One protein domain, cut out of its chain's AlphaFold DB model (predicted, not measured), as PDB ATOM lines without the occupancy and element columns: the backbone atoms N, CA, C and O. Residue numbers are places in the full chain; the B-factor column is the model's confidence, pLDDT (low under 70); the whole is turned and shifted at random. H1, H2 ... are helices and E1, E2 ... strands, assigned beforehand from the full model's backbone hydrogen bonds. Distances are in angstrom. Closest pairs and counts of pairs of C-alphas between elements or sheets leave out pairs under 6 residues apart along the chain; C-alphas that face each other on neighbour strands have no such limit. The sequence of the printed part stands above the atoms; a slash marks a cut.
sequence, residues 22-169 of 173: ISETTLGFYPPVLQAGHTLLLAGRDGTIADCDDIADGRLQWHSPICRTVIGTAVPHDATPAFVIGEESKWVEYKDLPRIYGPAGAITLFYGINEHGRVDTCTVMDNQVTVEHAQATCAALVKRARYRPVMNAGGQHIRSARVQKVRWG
ATOM      1  N   ILE A  22      -7.244 -21.547 -21.938       49.34
ATOM      2  CA  ILE A  22      -6.170 -20.643 -21.552       49.34
ATOM      3  C   ILE A  22      -5.441 -20.283 -22.846       49.34
ATOM      4  O   ILE A  22      -4.968 -21.168 -23.553       49.34
ATOM      5  N   SER A  23      -5.391 -18.991 -23.179       46.34
ATOM      6  CA  SER A  23      -4.572 -18.528 -24.298       46.34
ATOM      7  C   SER A  23      -3.117 -18.829 -23.952       46.34
ATOM      8  O   SER A  23      -2.600 -18.306 -22.965       46.34
ATOM      9  N   GLU A  24      -2.500 -19.707 -24.735       43.62
ATOM     10  CA  GLU A  24      -1.164 -20.248 -24.519       43.62
ATOM     11  C   GLU A  24      -0.112 -19.143 -24.708       43.62
ATOM     12  O   GLU A  24       0.411 -18.916 -25.796       43.62
ATOM     13  N   THR A  25       0.177 -18.391 -23.645       44.81
ATOM     14  CA  THR A  25       1.370 -17.541 -23.602       44.81
ATOM     15  C   THR A  25       2.444 -18.302 -22.842       44.81
ATOM     16  O   THR A  25       2.633 -18.119 -21.638       44.81
ATOM     17  N   THR A  26       3.122 -19.194 -23.562       42.81
ATOM     18  CA  THR A  26       4.303 -19.949 -23.120       42.81
ATOM     19  C   THR A  26       5.527 -19.031 -23.114       42.81
ATOM     20  O   THR A  26       6.461 -19.199 -23.893       42.81
ATOM     21  N   LEU A  27       5.508 -17.997 -22.277       53.22
ATOM     22  CA  LEU A  27       6.689 -17.196 -21.959       53.22
ATOM     23  C   LEU A  27       7.082 -17.533 -20.523       53.22
ATOM     24  O   LEU A  27       6.215 -17.618 -19.660       53.22
ATOM     25  N   GLY A  28       8.367 -17.775 -20.266       52.78
ATOM     26  CA  GLY A  28       8.847 -17.918 -18.893       52.78
ATOM     27  C   GLY A  28       8.462 -16.679 -18.081       52.78
ATOM     28  O   GLY A  28       8.587 -15.554 -18.569       52.78
ATOM     29  N   PHE A  29       7.968 -16.884 -16.861       65.94
ATOM     30  CA  PHE A  29       7.515 -15.788 -16.000       65.94
ATOM     31  C   PHE A  29       8.641 -15.402 -15.043       65.94
ATOM     32  O   PHE A  29       9.175 -16.266 -14.336       65.94
ATOM     33  N   TYR A  30       9.014 -14.123 -15.031       63.75
ATOM     34  CA  TYR A  30      10.009 -13.583 -14.103       63.75
ATOM     35  C   TYR A  30       9.318 -13.126 -12.815       63.75
ATOM     36  O   TYR A  30       8.094 -12.948 -12.794       63.75
ATOM     37  N   PRO A  31      10.064 -12.999 -11.704       64.00
ATOM     38  CA  PRO A  31       9.472 -12.560 -10.450       64.00
ATOM     39  C   PRO A  31       8.862 -11.155 -10.600       64.00
ATOM     40  O   PRO A  31       9.418 -10.323 -11.322       64.00
ATOM     41  N   PRO A  32       7.738 -10.869  -9.916       70.00
ATOM     42  CA  PRO A  32       7.242  -9.516  -9.796       70.00
ATOM     43  C   PRO A  32       8.280  -8.678  -9.054       70.00
ATOM     44  O   PRO A  32       8.873  -9.127  -8.070       70.00
ATOM     45  N   VAL A  33       8.451  -7.440  -9.488       70.06
ATOM     46  CA  VAL A  33       9.219  -6.428  -8.770       70.06
ATOM     47  C   VAL A  33       8.233  -5.464  -8.128       70.06
ATOM     48  O   VAL A  33       7.326  -4.960  -8.786       70.06
ATOM     49  N   LEU A  34       8.401  -5.206  -6.831       68.56
ATOM     50  CA  LEU A  34       7.682  -4.133  -6.153       68.56
ATOM     51  C   LEU A  34       8.496  -2.850  -6.263       68.56
ATOM     52  O   LEU A  34       9.597  -2.767  -5.719       68.56
ATOM     53  N   GLN A  35       7.947  -1.839  -6.931       70.56
ATOM     54  CA  GLN A  35       8.598  -0.539  -7.062       70.56
ATOM     55  C   GLN A  35       7.597   0.587  -6.835       70.56
ATOM     56  O   GLN A  35       6.581   0.671  -7.510       70.56
ATOM     57  N   ALA A  36       7.892   1.464  -5.872       74.19
ATOM     58  CA  ALA A  36       7.055   2.620  -5.537       74.19
ATOM     59  C   ALA A  36       5.568   2.283  -5.261       74.19
ATOM     60  O   ALA A  36       4.694   3.100  -5.518       74.19
ATOM     61  N   GLY A  37       5.274   1.084  -4.741       77.56
ATOM     62  CA  GLY A  37       3.901   0.617  -4.487       77.56
ATOM     63  C   GLY A  37       3.219  -0.070  -5.677       77.56
ATOM     64  O   GLY A  37       2.116  -0.585  -5.521       77.56
ATOM     65  N   HIS A  38       3.884  -0.142  -6.830       79.50
ATOM     66  CA  HIS A  38       3.422  -0.856  -8.018       79.50
ATOM     67  C   HIS A  38       3.937  -2.294  -8.019       79.50
ATOM     68  O   HIS A  38       5.089  -2.542  -7.645       79.50
ATOM     69  N   THR A  39       3.104  -3.234  -8.467       79.50
ATOM     70  CA  THR A  39       3.558  -4.598  -8.771       79.50
ATOM     71  C   THR A  39       3.856  -4.686 -10.257       79.50
ATOM     72  O   THR A  39       2.941  -4.616 -11.072       79.50
ATOM     73  N   LEU A  40       5.131  -4.839 -10.600       75.44
ATOM     74  CA  LEU A  40       5.608  -4.884 -11.977       75.44
ATOM     75  C   LEU A  40       5.946  -6.324 -12.339       75.44
ATOM     76  O   LEU A  40       6.821  -6.925 -11.716       75.44
ATOM     77  N   LEU A  41       5.267  -6.889 -13.329       72.56
ATOM     78  CA  LEU A  41       5.622  -8.195 -13.875       72.56
ATOM     79  C   LEU A  41       6.486  -7.995 -15.098       72.56
ATOM     80  O   LEU A  41       6.163  -7.197 -15.969       72.56
ATOM     81  N   LEU A  42       7.577  -8.742 -15.159       70.31
ATOM     82  CA  LEU A  42       8.532  -8.637 -16.242       70.31
ATOM     83  C   LEU A  42       8.438  -9.937 -17.040       70.31
ATOM     84  O   LEU A  42       8.559 -11.032 -16.495       70.31
ATOM     85  N   ALA A  43       8.119  -9.840 -18.324       61.50
ATOM     86  CA  ALA A  43       8.039 -10.992 -19.208       61.50
ATOM     87  C   ALA A  43       9.242 -10.967 -20.144       61.50
ATOM     88  O   ALA A  43       9.566  -9.946 -20.747       61.50
ATOM     89  N   GLY A  44       9.927 -12.098 -20.253       57.19
ATOM     90  CA  GLY A  44      11.102 -12.231 -21.099       57.19
ATOM     91  C   GLY A  44      10.980 -13.421 -22.023       57.19
ATOM     92  O   GLY A  44      10.588 -14.509 -21.597       57.19
ATOM     93  N   ARG A  45      11.317 -13.221 -23.297       50.12
ATOM     94  CA  ARG A  45      11.206 -14.256 -24.337       50.12
ATOM     95  C   ARG A  45      12.465 -15.134 -24.438       50.12
ATOM     96  O   ARG A  45      12.415 -16.173 -25.084       50.12
ATOM     97  N   ASP A  46      13.558 -14.750 -23.777       49.47
ATOM     98  CA  ASP A  46      14.908 -15.296 -24.004       49.47
ATOM     99  C   ASP A  46      15.901 -15.118 -22.829       49.47
ATOM    100  O   ASP A  46      17.101 -15.307 -23.007       49.47
ATOM    101  N   GLY A  47      15.435 -14.750 -21.633       45.12
ATOM    102  CA  GLY A  47      16.325 -14.355 -20.527       45.12
ATOM    103  C   GLY A  47      16.419 -12.841 -20.321       45.12
ATOM    104  O   GLY A  47      16.937 -12.407 -19.296       45.12
ATOM    105  N   THR A  48      15.904 -12.031 -21.255       49.81
ATOM    106  CA  THR A  48      15.873 -10.563 -21.148       49.81
ATOM    107  C   THR A  48      14.470 -10.046 -20.836       49.81
ATOM    108  O   THR A  48      13.480 -10.641 -21.252       49.81
ATOM    109  N   ILE A  49      14.369  -8.938 -20.094       56.38
ATOM    110  CA  ILE A  49      13.100  -8.240 -19.839       56.38
ATOM    111  C   ILE A  49      12.624  -7.643 -21.171       56.38
ATOM    112  O   ILE A  49      13.193  -6.658 -21.639       56.38
ATOM    113  N   ALA A  50      11.605  -8.241 -21.782       55.59
ATOM    114  CA  ALA A  50      11.080  -7.826 -23.083       55.59
ATOM    115  C   ALA A  50       9.732  -7.098 -22.970       55.59
ATOM    116  O   ALA A  50       9.388  -6.322 -23.859       55.59
ATOM    117  N   ASP A  51       8.993  -7.333 -21.886       65.50
ATOM    118  CA  ASP A  51       7.690  -6.724 -21.636       65.50
ATOM    119  C   ASP A  51       7.479  -6.458 -20.138       65.50
ATOM    120  O   ASP A  51       8.043  -7.163 -19.294       65.50
ATOM    121  N   CYS A  52       6.696  -5.430 -19.812       75.25
ATOM    122  CA  CYS A  52       6.396  -5.020 -18.440       75.25
ATOM    123  C   CYS A  52       4.901  -4.754 -18.271       75.25
ATOM    124  O   CYS A  52       4.343  -3.881 -18.936       75.25
ATOM    125  N   ASP A  53       4.289  -5.462 -17.326       78.62
ATOM    126  CA  ASP A  53       2.911  -5.254 -16.894       78.62
ATOM    127  C   ASP A  53       2.903  -4.543 -15.536       78.62
ATOM    128  O   ASP A  53       3.390  -5.085 -14.540       78.62
ATOM    129  N   ASP A  54       2.337  -3.336 -15.481       81.00
ATOM    130  CA  ASP A  54       2.145  -2.582 -14.239       81.00
ATOM    131  C   ASP A  54       0.764  -2.871 -13.652       81.00
ATOM    132  O   ASP A  54      -0.262  -2.653 -14.302       81.00
ATOM    133  N   ILE A  55       0.736  -3.358 -12.414       79.00
ATOM    134  CA  ILE A  55      -0.483  -3.513 -11.632       79.00
ATOM    135  C   ILE A  55      -0.498  -2.427 -10.560       79.00
ATOM    136  O   ILE A  55       0.168  -2.535  -9.523       79.00
ATOM    137  N   ALA A  56      -1.318  -1.411 -10.812       80.50
ATOM    138  CA  ALA A  56      -1.538  -0.271  -9.935       80.50
ATOM    139  C   ALA A  56      -3.009  -0.232  -9.514       80.50
ATOM    140  O   ALA A  56      -3.905  -0.337 -10.354       80.50
ATOM    141  N   ASP A  57      -3.259  -0.128  -8.207       81.06
ATOM    142  CA  ASP A  57      -4.609  -0.116  -7.624       81.06
ATOM    143  C   ASP A  57      -5.488  -1.306  -8.063       81.06
ATOM    144  O   ASP A  57      -6.692  -1.178  -8.292       81.06
ATOM    145  N   GLY A  58      -4.872  -2.482  -8.231       75.19
ATOM    146  CA  GLY A  58      -5.560  -3.693  -8.690       75.19
ATOM    147  C   GLY A  58      -6.005  -3.640 -10.154       75.19
ATOM    148  O   GLY A  58      -6.892  -4.392 -10.548       75.19
ATOM    149  N   ARG A  59      -5.426  -2.755 -10.969       78.81
ATOM    150  CA  ARG A  59      -5.693  -2.674 -12.406       78.81
ATOM    151  C   ARG A  59      -4.416  -2.836 -13.207       78.81
ATOM    152  O   ARG A  59      -3.386  -2.263 -12.875       78.81
ATOM    153  N   LEU A  60      -4.532  -3.583 -14.301       78.94
ATOM    154  CA  LEU A  60      -3.474  -3.728 -15.288       78.94
ATOM    155  C   LEU A  60      -3.374  -2.452 -16.134       78.94
ATOM    156  O   LEU A  60      -4.344  -2.065 -16.792       78.94
ATOM    157  N   GLN A  61      -2.209  -1.813 -16.120       81.62
ATOM    158  CA  GLN A  61      -1.911  -0.599 -16.873       81.62
ATOM    159  C   GLN A  61      -0.883  -0.879 -17.970       81.62
ATOM    160  O   GLN A  61       0.326  -0.920 -17.746       81.62
ATOM    161  N   TRP A  62      -1.381  -1.021 -19.196       72.25
ATOM    162  CA  TRP A  62      -0.543  -1.158 -20.382       72.25
ATOM    163  C   TRP A  62       0.233   0.135 -20.660       72.25
ATOM    164  O   TRP A  62      -0.331   1.227 -20.584       72.25
ATOM    165  N   HIS A  63       1.508   0.017 -21.040       75.81
ATOM    166  CA  HIS A  63       2.394   1.149 -21.360       75.81
ATOM    167  C   HIS A  63       2.609   2.149 -20.210       75.81
ATOM    168  O   HIS A  63       2.866   3.333 -20.460       75.81
ATOM    169  N   SER A  64       2.522   1.697 -18.955       79.31
ATOM    170  CA  SER A  64       2.776   2.561 -17.803       79.31
ATOM    171  C   SER A  64       4.142   3.261 -17.924       79.31
ATOM    172  O   SER A  64       5.146   2.617 -18.253       79.31
ATOM    173  N   PRO A  65       4.243   4.579 -17.657       81.94
ATOM    174  CA  PRO A  65       5.520   5.284 -17.673       81.94
ATOM    175  C   PRO A  65       6.570   4.657 -16.750       81.94
ATOM    176  O   PRO A  65       7.754   4.751 -17.073       81.94
ATOM    177  N   ILE A  66       6.151   3.996 -15.662       80.25
ATOM    178  CA  ILE A  66       7.056   3.300 -14.738       80.25
ATOM    179  C   ILE A  66       7.733   2.099 -15.405       80.25
ATOM    180  O   ILE A  66       8.904   1.841 -15.158       80.25
ATOM    181  N   CYS A  67       7.060   1.424 -16.343       78.00
ATOM    182  CA  CYS A  67       7.663   0.327 -17.094       78.00
ATOM    183  C   CYS A  67       8.885   0.797 -17.892       78.00
ATOM    184  O   CYS A  67       9.895   0.103 -17.943       78.00
ATOM    185  N   ARG A  68       8.866   2.023 -18.434       77.56
ATOM    186  CA  ARG A  68      10.027   2.586 -19.147       77.56
ATOM    187  C   ARG A  68      11.216   2.874 -18.238       77.56
ATOM    188  O   ARG A  68      12.335   2.933 -18.734       77.56
ATOM    189  N   THR A  69      10.986   3.096 -16.944       74.88
ATOM    190  CA  THR A  69      12.070   3.359 -15.992       74.88
ATOM    191  C   THR A  69      12.664   2.076 -15.428       74.88
ATOM    192  O   THR A  69      13.800   2.115 -14.962       74.88
ATOM    193  N   VAL A  70      11.934   0.954 -15.491       71.44
ATOM    194  CA  VAL A  70      12.401  -0.336 -14.969       71.44
ATOM    195  C   VAL A  70      12.902  -1.310 -16.025       71.44
ATOM    196  O   VAL A  70      13.715  -2.174 -15.700       71.44
ATOM    197  N   ILE A  71      12.471  -1.184 -17.283       66.19
ATOM    198  CA  ILE A  71      13.040  -1.961 -18.389       66.19
ATOM    199  C   ILE A  71      14.542  -1.640 -18.460       66.19
ATOM    200  O   ILE A  71      14.936  -0.497 -18.677       66.19
ATOM    201  N   GLY A  72      15.385  -2.650 -18.223       58.91
ATOM    202  CA  GLY A  72      16.845  -2.503 -18.141       58.91
ATOM    203  C   GLY A  72      17.401  -2.256 -16.732       58.91
ATOM    204  O   GLY A  72      18.614  -2.315 -16.546       58.91
ATOM    205  N   THR A  73      16.548  -2.044 -15.725       60.47
ATOM    206  CA  THR A  73      16.933  -2.173 -14.310       60.47
ATOM    207  C   THR A  73      16.802  -3.630 -13.869       60.47
ATOM    208  O   THR A  73      16.002  -4.393 -14.411       60.47
ATOM    209  N   ALA A  74      17.660  -4.056 -12.945       49.97
ATOM    210  CA  ALA A  74      17.902  -5.467 -12.684       49.97
ATOM    211  C   ALA A  74      16.689  -6.191 -12.064       49.97
ATOM    212  O   ALA A  74      16.507  -6.195 -10.850       49.97
ATOM    213  N   VAL A  75      15.949  -6.941 -12.886       57.22
ATOM    214  CA  VAL A  75      15.654  -8.334 -12.505       57.22
ATOM    215  C   VAL A  75      17.007  -9.025 -12.395       57.22
ATOM    216  O   VAL A  75      17.856  -8.763 -13.258       57.22
ATOM    217  N   PRO A  76      17.259  -9.850 -11.365       58.78
ATOM    218  CA  PRO A  76      18.513 -10.585 -11.289       58.78
ATOM    219  C   PRO A  76      18.720 -11.318 -12.619       58.78
ATOM    220  O   PRO A  76      17.879 -12.118 -13.023       58.78
ATOM    221  N   HIS A  77      19.774 -10.963 -13.355       59.69
ATOM    222  CA  HIS A  77      20.035 -11.462 -14.719       59.69
ATOM    223  C   HIS A  77      20.331 -12.968 -14.729       59.69
ATOM    224  O   HIS A  77      20.338 -13.617 -15.769       59.69
ATOM    225  N   ASP A  78      20.581 -13.510 -13.547       67.62
ATOM    226  CA  ASP A  78      20.793 -14.907 -13.217       67.62
ATOM    227  C   ASP A  78      19.541 -15.583 -12.637       67.62
ATOM    228  O   ASP A  78      19.590 -16.759 -12.269       67.62
ATOM    229  N   ALA A  79      18.401 -14.886 -12.571       70.25
ATOM    230  CA  ALA A  79      17.153 -15.510 -12.173       70.25
ATOM    231  C   ALA A  79      16.682 -16.489 -13.255       70.25
ATOM    232  O   ALA A  79      16.436 -16.121 -14.404       70.25
ATOM    233  N   THR A  80      16.494 -17.751 -12.874       77.38
ATOM    234  CA  THR A  80      15.857 -18.737 -13.750       77.38
ATOM    235  C   THR A  80      14.343 -18.532 -13.695       77.38
ATOM    236  O   THR A  80      13.795 -18.547 -12.591       77.38
ATOM    237  N   PRO A  81      13.644 -18.365 -14.833       75.12
ATOM    238  CA  PRO A  81      12.210 -18.088 -14.832       75.12
ATOM    239  C   PRO A  81      11.385 -19.289 -14.354       75.12
ATOM    240  O   PRO A  81      11.835 -20.438 -14.389       75.12
ATOM    241  N   ALA A  82      10.142 -19.023 -13.944       80.50
ATOM    242  CA  ALA A  82       9.183 -20.074 -13.637       80.50
ATOM    243  C   ALA A  82       8.669 -20.740 -14.918       80.50
ATOM    244  O   ALA A  82       8.467 -20.085 -15.943       80.50
ATOM    245  N   PHE A  83       8.401 -22.043 -14.831       83.00
ATOM    246  CA  PHE A  83       7.855 -22.830 -15.939       83.00
ATOM    247  C   PHE A  83       6.622 -23.607 -15.509       83.00
ATOM    248  O   PHE A  83       6.568 -24.133 -14.403       83.00
ATOM    249  N   VAL A  84       5.654 -23.706 -16.411       86.12
ATOM    250  CA  VAL A  84       4.446 -24.521 -16.252       86.12
ATOM    251  C   VAL A  84       4.814 -25.996 -16.082       86.12
ATOM    252  O   VAL A  84       5.685 -26.511 -16.783       86.12
ATOM    253  N   ILE A  85       4.130 -26.687 -15.167       89.38
ATOM    254  CA  ILE A  85       4.181 -28.147 -15.038       89.38
ATOM    255  C   ILE A  85       2.815 -28.728 -15.406       89.38
ATOM    256  O   ILE A  85       1.820 -28.493 -14.718       89.38
ATOM    257  N   GLY A  86       2.791 -29.562 -16.445       87.06
ATOM    258  CA  GLY A  86       1.572 -30.183 -16.959       87.06
ATOM    259  C   GLY A  86       0.898 -29.342 -18.041       87.06
ATOM    260  O   GLY A  86       1.537 -28.523 -18.692       87.06
ATOM    261  N   GLU A  87      -0.393 -29.584 -18.249       84.25
ATOM    262  CA  GLU A  87      -1.187 -28.937 -19.294       84.25
ATOM    263  C   GLU A  87      -2.074 -27.855 -18.669       84.25
ATOM    264  O   GLU A  87      -2.947 -28.171 -17.855       84.25
ATOM    265  N   GLU A  88      -1.860 -26.582 -19.023       83.69
ATOM    266  CA  GLU A  88      -2.580 -25.467 -18.388       83.69
ATOM    267  C   GLU A  88      -4.095 -25.559 -18.602       83.69
ATOM    268  O   GLU A  88      -4.867 -25.284 -17.684       83.69
ATOM    269  N   SER A  89      -4.523 -26.019 -19.783       81.19
ATOM    270  CA  SER A  89      -5.935 -26.232 -20.144       81.19
ATOM    271  C   SER A  89      -6.684 -27.148 -19.162       81.19
ATOM    272  O   SER A  89      -7.906 -27.094 -19.080       81.19
ATOM    273  N   LYS A  90      -5.964 -27.977 -18.391       86.19
ATOM    274  CA  LYS A  90      -6.528 -28.902 -17.394       86.19
ATOM    275  C   LYS A  90      -6.588 -28.324 -15.983       86.19
ATOM    276  O   LYS A  90      -7.055 -28.992 -15.060       86.19
ATOM    277  N   TRP A  91      -6.085 -27.114 -15.760       90.00
ATOM    278  CA  TRP A  91      -6.156 -26.498 -14.436       90.00
ATOM    279  C   TRP A  91      -7.535 -25.939 -14.133       90.00
ATOM    280  O   TRP A  91      -7.953 -25.969 -12.972       90.00
ATOM    281  N   VAL A  92      -8.251 -25.505 -15.167       88.44
ATOM    282  CA  VAL A  92      -9.614 -25.005 -15.051       88.44
ATOM    283  C   VAL A  92     -10.477 -25.669 -16.113       88.44
ATOM    284  O   VAL A  92     -10.247 -25.501 -17.303       88.44
ATOM    285  N   GLU A  93     -11.470 -26.433 -15.678       86.31
ATOM    286  CA  GLU A  93     -12.376 -27.176 -16.548       86.31
ATOM    287  C   GLU A  93     -13.824 -26.717 -16.322       86.31
ATOM    288  O   GLU A  93     -14.175 -26.231 -15.246       86.31
ATOM    289  N   TYR A  94     -14.717 -26.947 -17.291       83.81
ATOM    290  CA  TYR A  94     -16.144 -26.615 -17.136       83.81
ATOM    291  C   TYR A  94     -16.794 -27.268 -15.908       83.81
ATOM    292  O   TYR A  94     -17.709 -26.698 -15.324       83.81
ATOM    293  N   LYS A  95     -16.316 -28.445 -15.479       86.75
ATOM    294  CA  LYS A  95     -16.824 -29.139 -14.279       86.75
ATOM    295  C   LYS A  95     -16.529 -28.403 -12.967       86.75
ATOM    296  O   LYS A  95     -17.116 -28.746 -11.946       86.75
ATOM    297  N   ASP A  96     -15.603 -27.446 -12.984       85.75
ATOM    298  CA  ASP A  96     -15.265 -26.611 -11.828       85.75
ATOM    299  C   ASP A  96     -16.152 -25.381 -11.715       85.75
ATOM    300  O   ASP A  96     -16.166 -24.714 -10.682       85.75
ATOM    301  N   LEU A  97     -16.864 -25.064 -12.794       85.00
ATOM    302  CA  LEU A  97     -17.697 -23.890 -12.875       85.00
ATOM    303  C   LEU A  97     -19.097 -24.194 -12.332       85.00
ATOM    304  O   LEU A  97     -19.628 -25.288 -12.554       85.00
ATOM    305  N   PRO A  98     -19.741 -23.235 -11.643       83.19
ATOM    306  CA  PRO A  98     -21.155 -23.350 -11.326       83.19
ATOM    307  C   PRO A  98     -21.970 -23.594 -12.602       83.19
ATOM    308  O   PRO A  98     -21.702 -23.009 -13.655       83.19
ATOM    309  N   ARG A  99     -22.996 -24.446 -12.485       79.06
ATOM    310  CA  ARG A  99     -23.984 -24.725 -13.540       79.06
ATOM    311  C   ARG A  99     -24.962 -23.557 -13.683       79.06
ATOM    312  O   ARG A  99     -26.159 -23.697 -13.457       79.06
ATOM    313  N   ILE A 100     -24.426 -22.392 -13.997       70.00
ATOM    314  CA  ILE A 100     -25.177 -21.193 -14.342       70.00
ATOM    315  C   ILE A 100     -24.913 -20.891 -15.811       70.00
ATOM    316  O   ILE A 100     -23.778 -21.013 -16.279       70.00
ATOM    317  N   TYR A 101     -25.959 -20.508 -16.539       62.69
ATOM    318  CA  TYR A 101     -25.804 -20.008 -17.898       62.69
ATOM    319  C   TYR A 101     -25.029 -18.692 -17.822       62.69
ATOM    320  O   TYR A 101     -25.530 -17.691 -17.314       62.69
ATOM    321  N   GLY A 102     -23.776 -18.722 -18.264       61.50
ATOM    322  CA  GLY A 102     -22.925 -17.545 -18.365       61.50
ATOM    323  C   GLY A 102     -22.715 -17.180 -19.832       61.50
ATOM    324  O   GLY A 102     -22.652 -18.085 -20.673       61.50
ATOM    325  N   PRO A 103     -22.609 -15.883 -20.165       62.75
ATOM    326  CA  PRO A 103     -22.175 -15.484 -21.495       62.75
ATOM    327  C   PRO A 103     -20.793 -16.082 -21.789       62.75
ATOM    328  O   PRO A 103     -19.970 -16.252 -20.886       62.75
ATOM    329  N   ALA A 104     -20.528 -16.372 -23.065       80.12
ATOM    330  CA  ALA A 104     -19.154 -16.541 -23.520       80.12
ATOM    331  C   ALA A 104     -18.363 -15.288 -23.130       80.12
ATOM    332  O   ALA A 104     -18.873 -14.169 -23.230       80.12
ATOM    333  N   GLY A 105     -17.128 -15.455 -22.682       85.88
ATOM    334  CA  GLY A 105     -16.392 -14.320 -22.156       85.88
ATOM    335  C   GLY A 105     -14.991 -14.671 -21.716       85.88
ATOM    336  O   GLY A 105     -14.572 -15.829 -21.714       85.88
ATOM    337  N   ALA A 106     -14.246 -13.641 -21.345       87.81
ATOM    338  CA  ALA A 106     -12.904 -13.790 -20.819       87.81
ATOM    339  C   ALA A 106     -12.805 -13.325 -19.365       87.81
ATOM    340  O   ALA A 106     -13.542 -12.444 -18.923       87.81
ATOM    341  N   ILE A 107     -11.844 -13.901 -18.647       89.19
ATOM    342  CA  ILE A 107     -11.420 -13.473 -17.316       89.19
ATOM    343  C   ILE A 107      -9.930 -13.162 -17.382       89.19
ATOM    344  O   ILE A 107      -9.151 -13.976 -17.881       89.19
ATOM    345  N   THR A 108      -9.534 -12.013 -16.851       87.94
ATOM    346  CA  THR A 108      -8.135 -11.667 -16.603       87.94
ATOM    347  C   THR A 108      -7.845 -11.880 -15.124       87.94
ATOM    348  O   THR A 108      -8.470 -11.265 -14.260       87.94
ATOM    349  N   LEU A 109      -6.899 -12.764 -14.833       87.75
ATOM    350  CA  LEU A 109      -6.473 -13.130 -13.488       87.75
ATOM    351  C   LEU A 109      -5.081 -12.576 -13.221       87.75
ATOM    352  O   LEU A 109      -4.237 -12.609 -14.111       87.75
ATOM    353  N   PHE A 110      -4.835 -12.162 -11.986       87.19
ATOM    354  CA  PHE A 110      -3.507 -11.983 -11.415       87.19
ATOM    355  C   PHE A 110      -3.335 -12.972 -10.267       87.19
ATOM    356  O   PHE A 110      -4.214 -13.072  -9.415       87.19
ATOM    357  N   TYR A 111      -2.231 -13.705 -10.215       88.50
ATOM    358  CA  TYR A 111      -1.995 -14.658  -9.134       88.50
ATOM    359  C   TYR A 111      -0.523 -14.770  -8.763       88.50
ATOM    360  O   TYR A 111       0.360 -14.634  -9.610       88.50
ATOM    361  N   GLY A 112      -0.274 -15.031  -7.482       87.62
ATOM    362  CA  GLY A 112       1.046 -15.301  -6.930       87.62
ATOM    363  C   GLY A 112       1.377 -16.787  -6.970       87.62
ATOM    364  O   GLY A 112       0.510 -17.638  -6.787       87.62
ATOM    365  N   ILE A 113       2.646 -17.092  -7.205       90.50
ATOM    366  CA  ILE A 113       3.232 -18.427  -7.184       90.50
ATOM    367  C   ILE A 113       4.290 -18.426  -6.083       90.50
ATOM    368  O   ILE A 113       5.205 -17.603  -6.081       90.50
ATOM    369  N   ASN A 114       4.175 -19.343  -5.133       91.94
ATOM    370  CA  ASN A 114       5.125 -19.447  -4.034       91.94
ATOM    371  C   ASN A 114       6.424 -20.167  -4.428       91.94
ATOM    372  O   ASN A 114       6.575 -20.706  -5.526       91.94
ATOM    373  N   GLU A 115       7.353 -20.232  -3.483       92.81
ATOM    374  CA  GLU A 115       8.682 -20.843  -3.586       92.81
ATOM    375  C   GLU A 115       8.627 -22.365  -3.845       92.81
ATOM    376  O   GLU A 115       9.618 -22.991  -4.224       92.81
ATOM    377  N   HIS A 116       7.452 -22.980  -3.673       95.38
ATOM    378  CA  HIS A 116       7.175 -24.385  -3.983       95.38
ATOM    379  C   HIS A 116       6.455 -24.574  -5.326       95.38
ATOM    380  O   HIS A 116       6.069 -25.697  -5.675       95.38
ATOM    381  N   GLY A 117       6.238 -23.493  -6.078       92.81
ATOM    382  CA  GLY A 117       5.631 -23.547  -7.403       92.81
ATOM    383  C   GLY A 117       4.137 -23.848  -7.338       92.81
ATOM    384  O   GLY A 117       3.589 -24.535  -8.206       92.81
ATOM    385  N   ARG A 118       3.477 -23.413  -6.263       95.56
ATOM    386  CA  ARG A 118       2.023 -23.473  -6.093       95.56
ATOM    387  C   ARG A 118       1.458 -22.072  -6.177       95.56
ATOM    388  O   ARG A 118       2.046 -21.144  -5.636       95.56
ATOM    389  N   VAL A 119       0.294 -21.953  -6.800       94.31
ATOM    390  CA  VAL A 119      -0.488 -20.729  -6.681       94.31
ATOM    391  C   VAL A 119      -1.052 -20.651  -5.268       94.31
ATOM    392  O   VAL A 119      -1.658 -21.616  -4.801       94.31
ATOM    393  N   ASP A 120      -0.846 -19.530  -4.588       93.31
ATOM    394  CA  ASP A 120      -1.345 -19.305  -3.224       93.31
ATOM    395  C   ASP A 120      -2.183 -18.029  -3.074       93.31
ATOM    396  O   ASP A 120      -2.920 -17.889  -2.100       93.31
ATOM    397  N   THR A 121      -2.152 -17.143  -4.066       91.06
ATOM    398  CA  THR A 121      -3.052 -15.994  -4.180       91.06
ATOM    399  C   THR A 121      -3.610 -15.931  -5.591       91.06
ATOM    400  O   THR A 121      -2.905 -16.241  -6.541       91.06
ATOM    401  N   CYS A 122      -4.874 -15.546  -5.751       92.88
ATOM    402  CA  CYS A 122      -5.488 -15.339  -7.058       92.88
ATOM    403  C   CYS A 122      -6.548 -14.242  -6.953       92.88
ATOM    404  O   CYS A 122      -7.421 -14.298  -6.088       92.88
ATOM    405  N   THR A 123      -6.464 -13.265  -7.847       91.38
ATOM    406  CA  THR A 123      -7.318 -12.083  -7.894       91.38
ATOM    407  C   THR A 123      -7.858 -11.912  -9.309       91.38
ATOM    408  O   THR A 123      -7.117 -11.969 -10.290       91.38
ATOM    409  N   VAL A 124      -9.163 -11.675  -9.422       91.56
ATOM    410  CA  VAL A 124      -9.811 -11.334 -10.693       91.56
ATOM    411  C   VAL A 124      -9.585  -9.849 -10.967       91.56
ATOM    412  O   VAL A 124     -10.025  -9.012 -10.183       91.56
ATOM    413  N   MET A 125      -8.898  -9.529 -12.062       85.62
ATOM    414  CA  MET A 125      -8.593  -8.146 -12.461       85.62
ATOM    415  C   MET A 125      -9.647  -7.558 -13.382       85.62
ATOM    416  O   MET A 125      -9.988  -6.385 -13.276       85.62
ATOM    417  N   ASP A 126     -10.170  -8.387 -14.277       87.00
ATOM    418  CA  ASP A 126     -11.238  -8.023 -15.197       87.00
ATOM    419  C   ASP A 126     -12.019  -9.285 -15.569       87.00
ATOM    420  O   ASP A 126     -11.457 -10.387 -15.581       87.00
ATOM    421  N   ASN A 127     -13.312  -9.157 -15.847       89.88
ATOM    422  CA  ASN A 127     -14.127 -10.281 -16.288       89.88
ATOM    423  C   ASN A 127     -15.319  -9.832 -17.137       89.88
ATOM    424  O   ASN A 127     -15.870  -8.748 -16.972       89.88
ATOM    425  N   GLN A 128     -15.711 -10.713 -18.051       89.75
ATOM    426  CA  GLN A 128     -16.895 -10.579 -18.905       89.75
ATOM    427  C   GLN A 128     -17.941 -11.663 -18.599       89.75
ATOM    428  O   GLN A 128     -18.856 -11.895 -19.383       89.75
ATOM    429  N   VAL A 129     -17.760 -12.370 -17.486       87.62
ATOM    430  CA  VAL A 129     -18.607 -13.475 -17.024       87.62
ATOM    431  C   VAL A 129     -19.213 -13.106 -15.672       87.62
ATOM    432  O   VAL A 129     -18.994 -12.012 -15.162       87.62
ATOM    433  N   THR A 130     -19.988 -14.002 -15.070       89.38
ATOM    434  CA  THR A 130     -20.502 -13.781 -13.715       89.38
ATOM    435  C   THR A 130     -19.365 -13.773 -12.687       89.38
ATOM    436  O   THR A 130     -18.315 -14.397 -12.878       89.38
ATOM    437  N   VAL A 131     -19.579 -13.086 -11.563       90.38
ATOM    438  CA  VAL A 131     -18.598 -13.036 -10.467       90.38
ATOM    439  C   VAL A 131     -18.317 -14.446  -9.943       90.38
ATOM    440  O   VAL A 131     -17.164 -14.794  -9.694       90.38
ATOM    441  N   GLU A 132     -19.344 -15.287  -9.860       90.31
ATOM    442  CA  GLU A 132     -19.253 -16.678  -9.428       90.31
ATOM    443  C   GLU A 132     -18.400 -17.522 -10.391       90.31
ATOM    444  O   GLU A 132     -17.568 -18.312  -9.939       90.31
ATOM    445  N   HIS A 133     -18.537 -17.335 -11.714       89.88
ATOM    446  CA  HIS A 133     -17.672 -18.001 -12.703       89.88
ATOM    447  C   HIS A 133     -16.216 -17.559 -12.584       89.88
ATOM    448  O   HIS A 133     -15.307 -18.396 -12.645       89.88
ATOM    449  N   ALA A 134     -15.981 -16.262 -12.389       91.81
ATOM    450  CA  ALA A 134     -14.633 -15.732 -12.235       91.81
ATOM    451  C   ALA A 134     -13.959 -16.241 -10.947       91.81
ATOM    452  O   ALA A 134     -12.802 -16.669 -10.972       91.81
ATOM    453  N   GLN A 135     -14.694 -16.278  -9.835       93.75
ATOM    454  CA  GLN A 135     -14.206 -16.808  -8.559       93.75
ATOM    455  C   GLN A 135     -13.928 -18.314  -8.620       93.75
ATOM    456  O   GLN A 135     -12.875 -18.757  -8.155       93.75
ATOM    457  N   ALA A 136     -14.815 -19.101  -9.239       93.38
ATOM    458  CA  ALA A 136     -14.610 -20.538  -9.432       93.38
ATOM    459  C   ALA A 136     -13.370 -20.829 -10.295       93.38
ATOM    460  O   ALA A 136     -12.579 -21.717  -9.972       93.38
ATOM    461  N   THR A 137     -13.151 -20.019 -11.335       92.25
ATOM    462  CA  THR A 137     -11.938 -20.068 -12.163       92.25
ATOM    463  C   THR A 137     -10.682 -19.841 -11.313       92.25
ATOM    464  O   THR A 137      -9.745 -20.639 -11.382       92.25
ATOM    465  N   CYS A 138     -10.668 -18.807 -10.460       94.44
ATOM    466  CA  CYS A 138      -9.555 -18.563  -9.534       94.44
ATOM    467  C   CYS A 138      -9.322 -19.754  -8.591       94.44
ATOM    468  O   CYS A 138      -8.190 -20.206  -8.424       94.44
ATOM    469  N   ALA A 139     -10.385 -20.287  -7.985       95.56
ATOM    470  CA  ALA A 139     -10.289 -21.384  -7.025       95.56
ATOM    471  C   ALA A 139      -9.719 -22.666  -7.660       95.56
ATOM    472  O   ALA A 139      -8.868 -23.337  -7.069       95.56
ATOM    473  N   ALA A 140     -10.150 -22.991  -8.880       94.19
ATOM    474  CA  ALA A 140      -9.621 -24.115  -9.645       94.19
ATOM    475  C   ALA A 140      -8.127 -23.937  -9.959       94.19
ATOM    476  O   ALA A 140      -7.337 -24.867  -9.761       94.19
ATOM    477  N   LEU A 141      -7.730 -22.725 -10.359       94.12
ATOM    478  CA  LEU A 141      -6.340 -22.381 -10.636       94.12
ATOM    479  C   LEU A 141      -5.461 -22.528  -9.381       94.12
ATOM    480  O   LEU A 141      -4.466 -23.248  -9.428       94.12
ATOM    481  N   VAL A 142      -5.870 -21.971  -8.236       96.06
ATOM    482  CA  VAL A 142      -5.177 -22.148  -6.939       96.06
ATOM    483  C   VAL A 142      -5.005 -23.635  -6.603       96.06
ATOM    484  O   VAL A 142      -3.927 -24.095  -6.217       96.06
ATOM    485  N   LYS A 143      -6.057 -24.431  -6.807       96.19
ATOM    486  CA  LYS A 143      -6.046 -25.864  -6.499       96.19
ATOM    487  C   LYS A 143      -5.079 -26.648  -7.388       96.19
ATOM    488  O   LYS A 143      -4.370 -27.533  -6.887       96.19
ATOM    489  N   ARG A 144      -5.047 -26.367  -8.695       95.06
ATOM    490  CA  ARG A 144      -4.417 -27.247  -9.696       95.06
ATOM    491  C   ARG A 144      -3.153 -26.720 -10.342       95.06
ATOM    492  O   ARG A 144      -2.358 -27.554 -10.757       95.06
ATOM    493  N   ALA A 145      -2.943 -25.412 -10.419       93.06
ATOM    494  CA  ALA A 145      -1.805 -24.869 -11.142       93.06
ATOM    495  C   ALA A 145      -0.481 -25.247 -10.472       93.06
ATOM    496  O   ALA A 145      -0.338 -25.203  -9.242       93.06
ATOM    497  N   ARG A 146       0.476 -25.692 -11.286       94.31
ATOM    498  CA  ARG A 146       1.781 -26.188 -10.837       94.31
ATOM    499  C   ARG A 146       2.879 -25.575 -11.682       94.31
ATOM    500  O   ARG A 146       2.780 -25.546 -12.906       94.31
ATOM    501  N   TYR A 147       3.940 -25.155 -11.006       91.75
ATOM    502  CA  TYR A 147       5.088 -24.520 -11.626       91.75
ATOM    503  C   TYR A 147       6.393 -25.101 -11.099       91.75
ATOM    504  O   TYR A 147       6.487 -25.525  -9.946       91.75
ATOM    505  N   ARG A 148       7.425 -25.066 -11.936       90.69
ATOM    506  CA  ARG A 148       8.806 -24.999 -11.475       90.69
ATOM    507  C   ARG A 148       9.043 -23.555 -11.004       90.69
ATOM    508  O   ARG A 148       8.814 -22.660 -11.818       90.69
ATOM    509  N   PRO A 149       9.434 -23.319  -9.738       88.94
ATOM    510  CA  PRO A 149       9.625 -21.972  -9.195       88.94
ATOM    511  C   PRO A 149      10.704 -21.177  -9.929       88.94
ATOM    512  O   PRO A 149      11.587 -21.761 -10.561       88.94
ATOM    513  N   VAL A 150      10.661 -19.851  -9.772       83.50
ATOM    514  CA  VAL A 150      11.806 -18.992 -10.093       83.50
ATOM    515  C   VAL A 150      12.942 -19.318  -9.127       83.50
ATOM    516  O   VAL A 150      12.703 -19.480  -7.929       83.50
ATOM    517  N   MET A 151      14.173 -19.365  -9.631       84.62
ATOM    518  CA  MET A 151      15.377 -19.416  -8.795       84.62
ATOM    519  C   MET A 151      16.128 -18.097  -8.914       84.62
ATOM    520  O   MET A 151      16.235 -17.579 -10.019       84.62
ATOM    521  N   ASN A 152      16.641 -17.553  -7.812       79.81
ATOM    522  CA  ASN A 152      17.514 -16.378  -7.835       79.81
ATOM    523  C   ASN A 152      18.988 -16.749  -8.110       79.81
ATOM    524  O   ASN A 152      19.345 -17.927  -8.141       79.81
ATOM    525  N   ALA A 153      19.841 -15.726  -8.212       77.94
ATOM    526  CA  ALA A 153      21.306 -15.799  -8.257       77.94
ATOM    527  C   ALA A 153      21.947 -16.832  -7.316       77.94
ATOM    528  O   ALA A 153      22.884 -17.543  -7.670       77.94
ATOM    529  N   GLY A 154      21.443 -16.893  -6.083       82.31
ATOM    530  CA  GLY A 154      21.953 -17.750  -5.017       82.31
ATOM    531  C   GLY A 154      21.402 -19.174  -5.053       82.31
ATOM    532  O   GLY A 154      21.606 -19.915  -4.094       82.31
ATOM    533  N   GLY A 155      20.660 -19.550  -6.099       86.56
ATOM    534  CA  GLY A 155      20.027 -20.864  -6.226       86.56
ATOM    535  C   GLY A 155      18.826 -21.073  -5.299       86.56
ATOM    536  O   GLY A 155      18.373 -22.203  -5.127       86.56
ATOM    537  N   GLN A 156      18.298 -20.011  -4.688       87.75
ATOM    538  CA  GLN A 156      17.124 -20.096  -3.822       87.75
ATOM    539  C   GLN A 156      15.850 -19.925  -4.640       87.75
ATOM    540  O   GLN A 156      15.766 -19.049  -5.504       87.75
ATOM    541  N   HIS A 157      14.836 -20.733  -4.333       90.38
ATOM    542  CA  HIS A 157      13.508 -20.529  -4.894       90.38
ATOM    543  C   HIS A 157      12.887 -19.262  -4.317       90.38
ATOM    544  O   HIS A 157      12.888 -19.067  -3.101       90.38
ATOM    545  N   ILE A 158      12.328 -18.430  -5.185       84.94
ATOM    546  CA  ILE A 158      11.651 -17.194  -4.799       84.94
ATOM    547  C   ILE A 158      10.234 -17.161  -5.364       84.94
ATOM    548  O   ILE A 158       9.897 -17.880  -6.308       84.94
ATOM    549  N   ARG A 159       9.397 -16.314  -4.763       86.88
ATOM    550  CA  ARG A 159       8.023 -16.095  -5.215       86.88
ATOM    551  C   ARG A 159       8.010 -15.451  -6.593       86.88
ATOM    552  O   ARG A 159       8.844 -14.602  -6.910       86.88
ATOM    553  N   SER A 160       7.017 -15.820  -7.386       81.81
ATOM    554  CA  SER A 160       6.702 -15.173  -8.652       81.81
ATOM    555  C   SER A 160       5.212 -14.861  -8.743       81.81
ATOM    556  O   SER A 160       4.455 -15.098  -7.803       81.81
ATOM    557  N   ALA A 161       4.780 -14.256  -9.840       83.50
ATOM    558  CA  ALA A 161       3.383 -13.949 -10.089       83.50
ATOM    559  C   ALA A 161       3.129 -13.917 -11.595       83.50
ATOM    560  O   ALA A 161       4.072 -13.858 -12.390       83.50
ATOM    561  N   ARG A 162       1.860 -13.989 -11.992       82.00
ATOM    562  CA  ARG A 162       1.456 -14.015 -13.397       82.00
ATOM    563  C   ARG A 162       0.115 -13.327 -13.602       82.00
ATOM    564  O   ARG A 162      -0.791 -13.464 -12.783       82.00
ATOM    565  N   VAL A 163      -0.004 -12.643 -14.739       81.25
ATOM    566  CA  VAL A 163      -1.287 -12.251 -15.323       81.25
ATOM    567  C   VAL A 163      -1.660 -13.249 -16.410       81.25
ATOM    568  O   VAL A 163      -0.830 -13.635 -17.234       81.25
ATOM    569  N   GLN A 164      -2.912 -13.692 -16.414       83.12
ATOM    570  CA  GLN A 164      -3.392 -14.672 -17.377       83.12
ATOM    571  C   GLN A 164      -4.815 -14.369 -17.813       83.12
ATOM    572  O   GLN A 164      -5.695 -14.126 -16.989       83.12
ATOM    573  N   LYS A 165      -5.050 -14.467 -19.124       85.19
ATOM    574  CA  LYS A 165      -6.388 -14.396 -19.701       85.19
ATOM    575  C   LYS A 165      -6.925 -15.796 -19.984       85.19
ATOM    576  O   LYS A 165      -6.348 -16.541 -20.777       85.19
ATOM    577  N   VAL A 166      -8.046 -16.133 -19.358       86.81
ATOM    578  CA  VAL A 166      -8.799 -17.373 -19.580       86.81
ATOM    579  C   VAL A 166     -10.016 -17.036 -20.430       86.81
ATOM    580  O   VAL A 166     -10.739 -16.093 -20.105       86.81
ATOM    581  N   ARG A 167     -10.237 -17.765 -21.527       86.25
ATOM    582  CA  ARG A 167     -11.424 -17.604 -22.374       86.25
ATOM    583  C   ARG A 167     -12.365 -18.781 -22.191       86.25
ATOM    584  O   ARG A 167     -11.946 -19.931 -22.262       86.25
ATOM    585  N   TRP A 168     -13.639 -18.478 -22.025       82.38
ATOM    586  CA  TRP A 168     -14.714 -19.451 -21.965       82.38
ATOM    587  C   TRP A 168     -15.579 -19.307 -23.211       82.38
ATOM    588  O   TRP A 168     -16.061 -18.211 -23.516       82.38
ATOM    589  N   GLY A 169     -15.782 -20.419 -23.919       74.44
ATOM    590  CA  GLY A 169     -16.913 -20.527 -24.833       74.44
ATOM    591  C   GLY A 169     -18.212 -20.429 -24.032       74.44
ATOM    592  O   GLY A 169     -18.211 -20.637 -22.816       74.44
TER     593      GLY A 169
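Overview. This is residues 22 to 169 of the 173 residues of an uncharacterized protein of Sphingomonas solaris (UniProt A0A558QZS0). Two small sheets stand partly face to face with their strands crossed, a sandwich of the meander E1 E2 E3 E4 and the three-strand sheet E6 E5 E7. H2 covers the face of E6 E5 E7 away from the meander, and short H1 packs on the meander. The printed part has 148 residues, in the order E1 E2 E3 E4 H1 E5 E6 H2 E7; both sheets are antiparallel, and the class is mixed, with 65 residues in named elements, under half. It is compact, with a radius of gyration of the C-alphas of 15.5 A and spans of 46 by 32 by 23 A.

Along the chain. E1, residues 33 to 35, begins at C-alpha 33 (9.219, -6.428, -8.770). E2 is residues 38 to 43, E3 51 to 56, 16.2 A long, E4 59 to 61 and H1 65 to 70. E5, residues 105 to 113, spans 25.0 A, E6, 119 to 127, 19.7 A, and H2, 131 to 144, 20.1 A. E7, residues 160 to 168, spans 25.6 A and ends at C-alpha 168 (-14.714, -19.451, -21.965).

Arrangement. In the meander, each strand the antiparallel neighbour of the one before, N 33 and O 40 are 2.8 A apart, N 41 and O 53 2.9 A, and N 61 and O 54 2.8 A, within hydrogen-bond range. H1 is on this sheet at a height of 8.3 A; the closest C-alphas of E3 and H1, Cys 52 and Cys 67, are 5.7 A apart. The sheets' strands stand at 89 degrees; the closest C-alphas of E4 and E6, Arg 59 and Met 125, are 6.2 A apart. In the strongly twisted sheet E6 E5 E7, N 110 and O 123 are 2.8 A apart, and N 109 and O 164 2.8 A. H2 is on it at a height of 7.2 A, in two layers, a helix on one face of a sheet; its closest C-alpha to E6 is Val 142, 4.9 A from that of Val 119. E6, H2 and E7 form a split strand-helix-strand unit, with E5 between the strands and a left-handed crossover. Every O i to N i+4 pair of H2 is within hydrogen-bond range; H1 has 1 of 2, and 3 of 3 O i to N i+3 pairs.

Size, cuts and confidence. The C-alphas farthest apart, of Tyr 101 and Gly 154, are 49.5 A apart. The printed part has no cut. The links H1 to E5, 34 residues, and H2 to E7, 15 residues, are long. Mean pLDDT of the printed part is 78.8; residues 22 to 31, 34, 43 to 51, 71 to 78 and 101 to 103 are under 70.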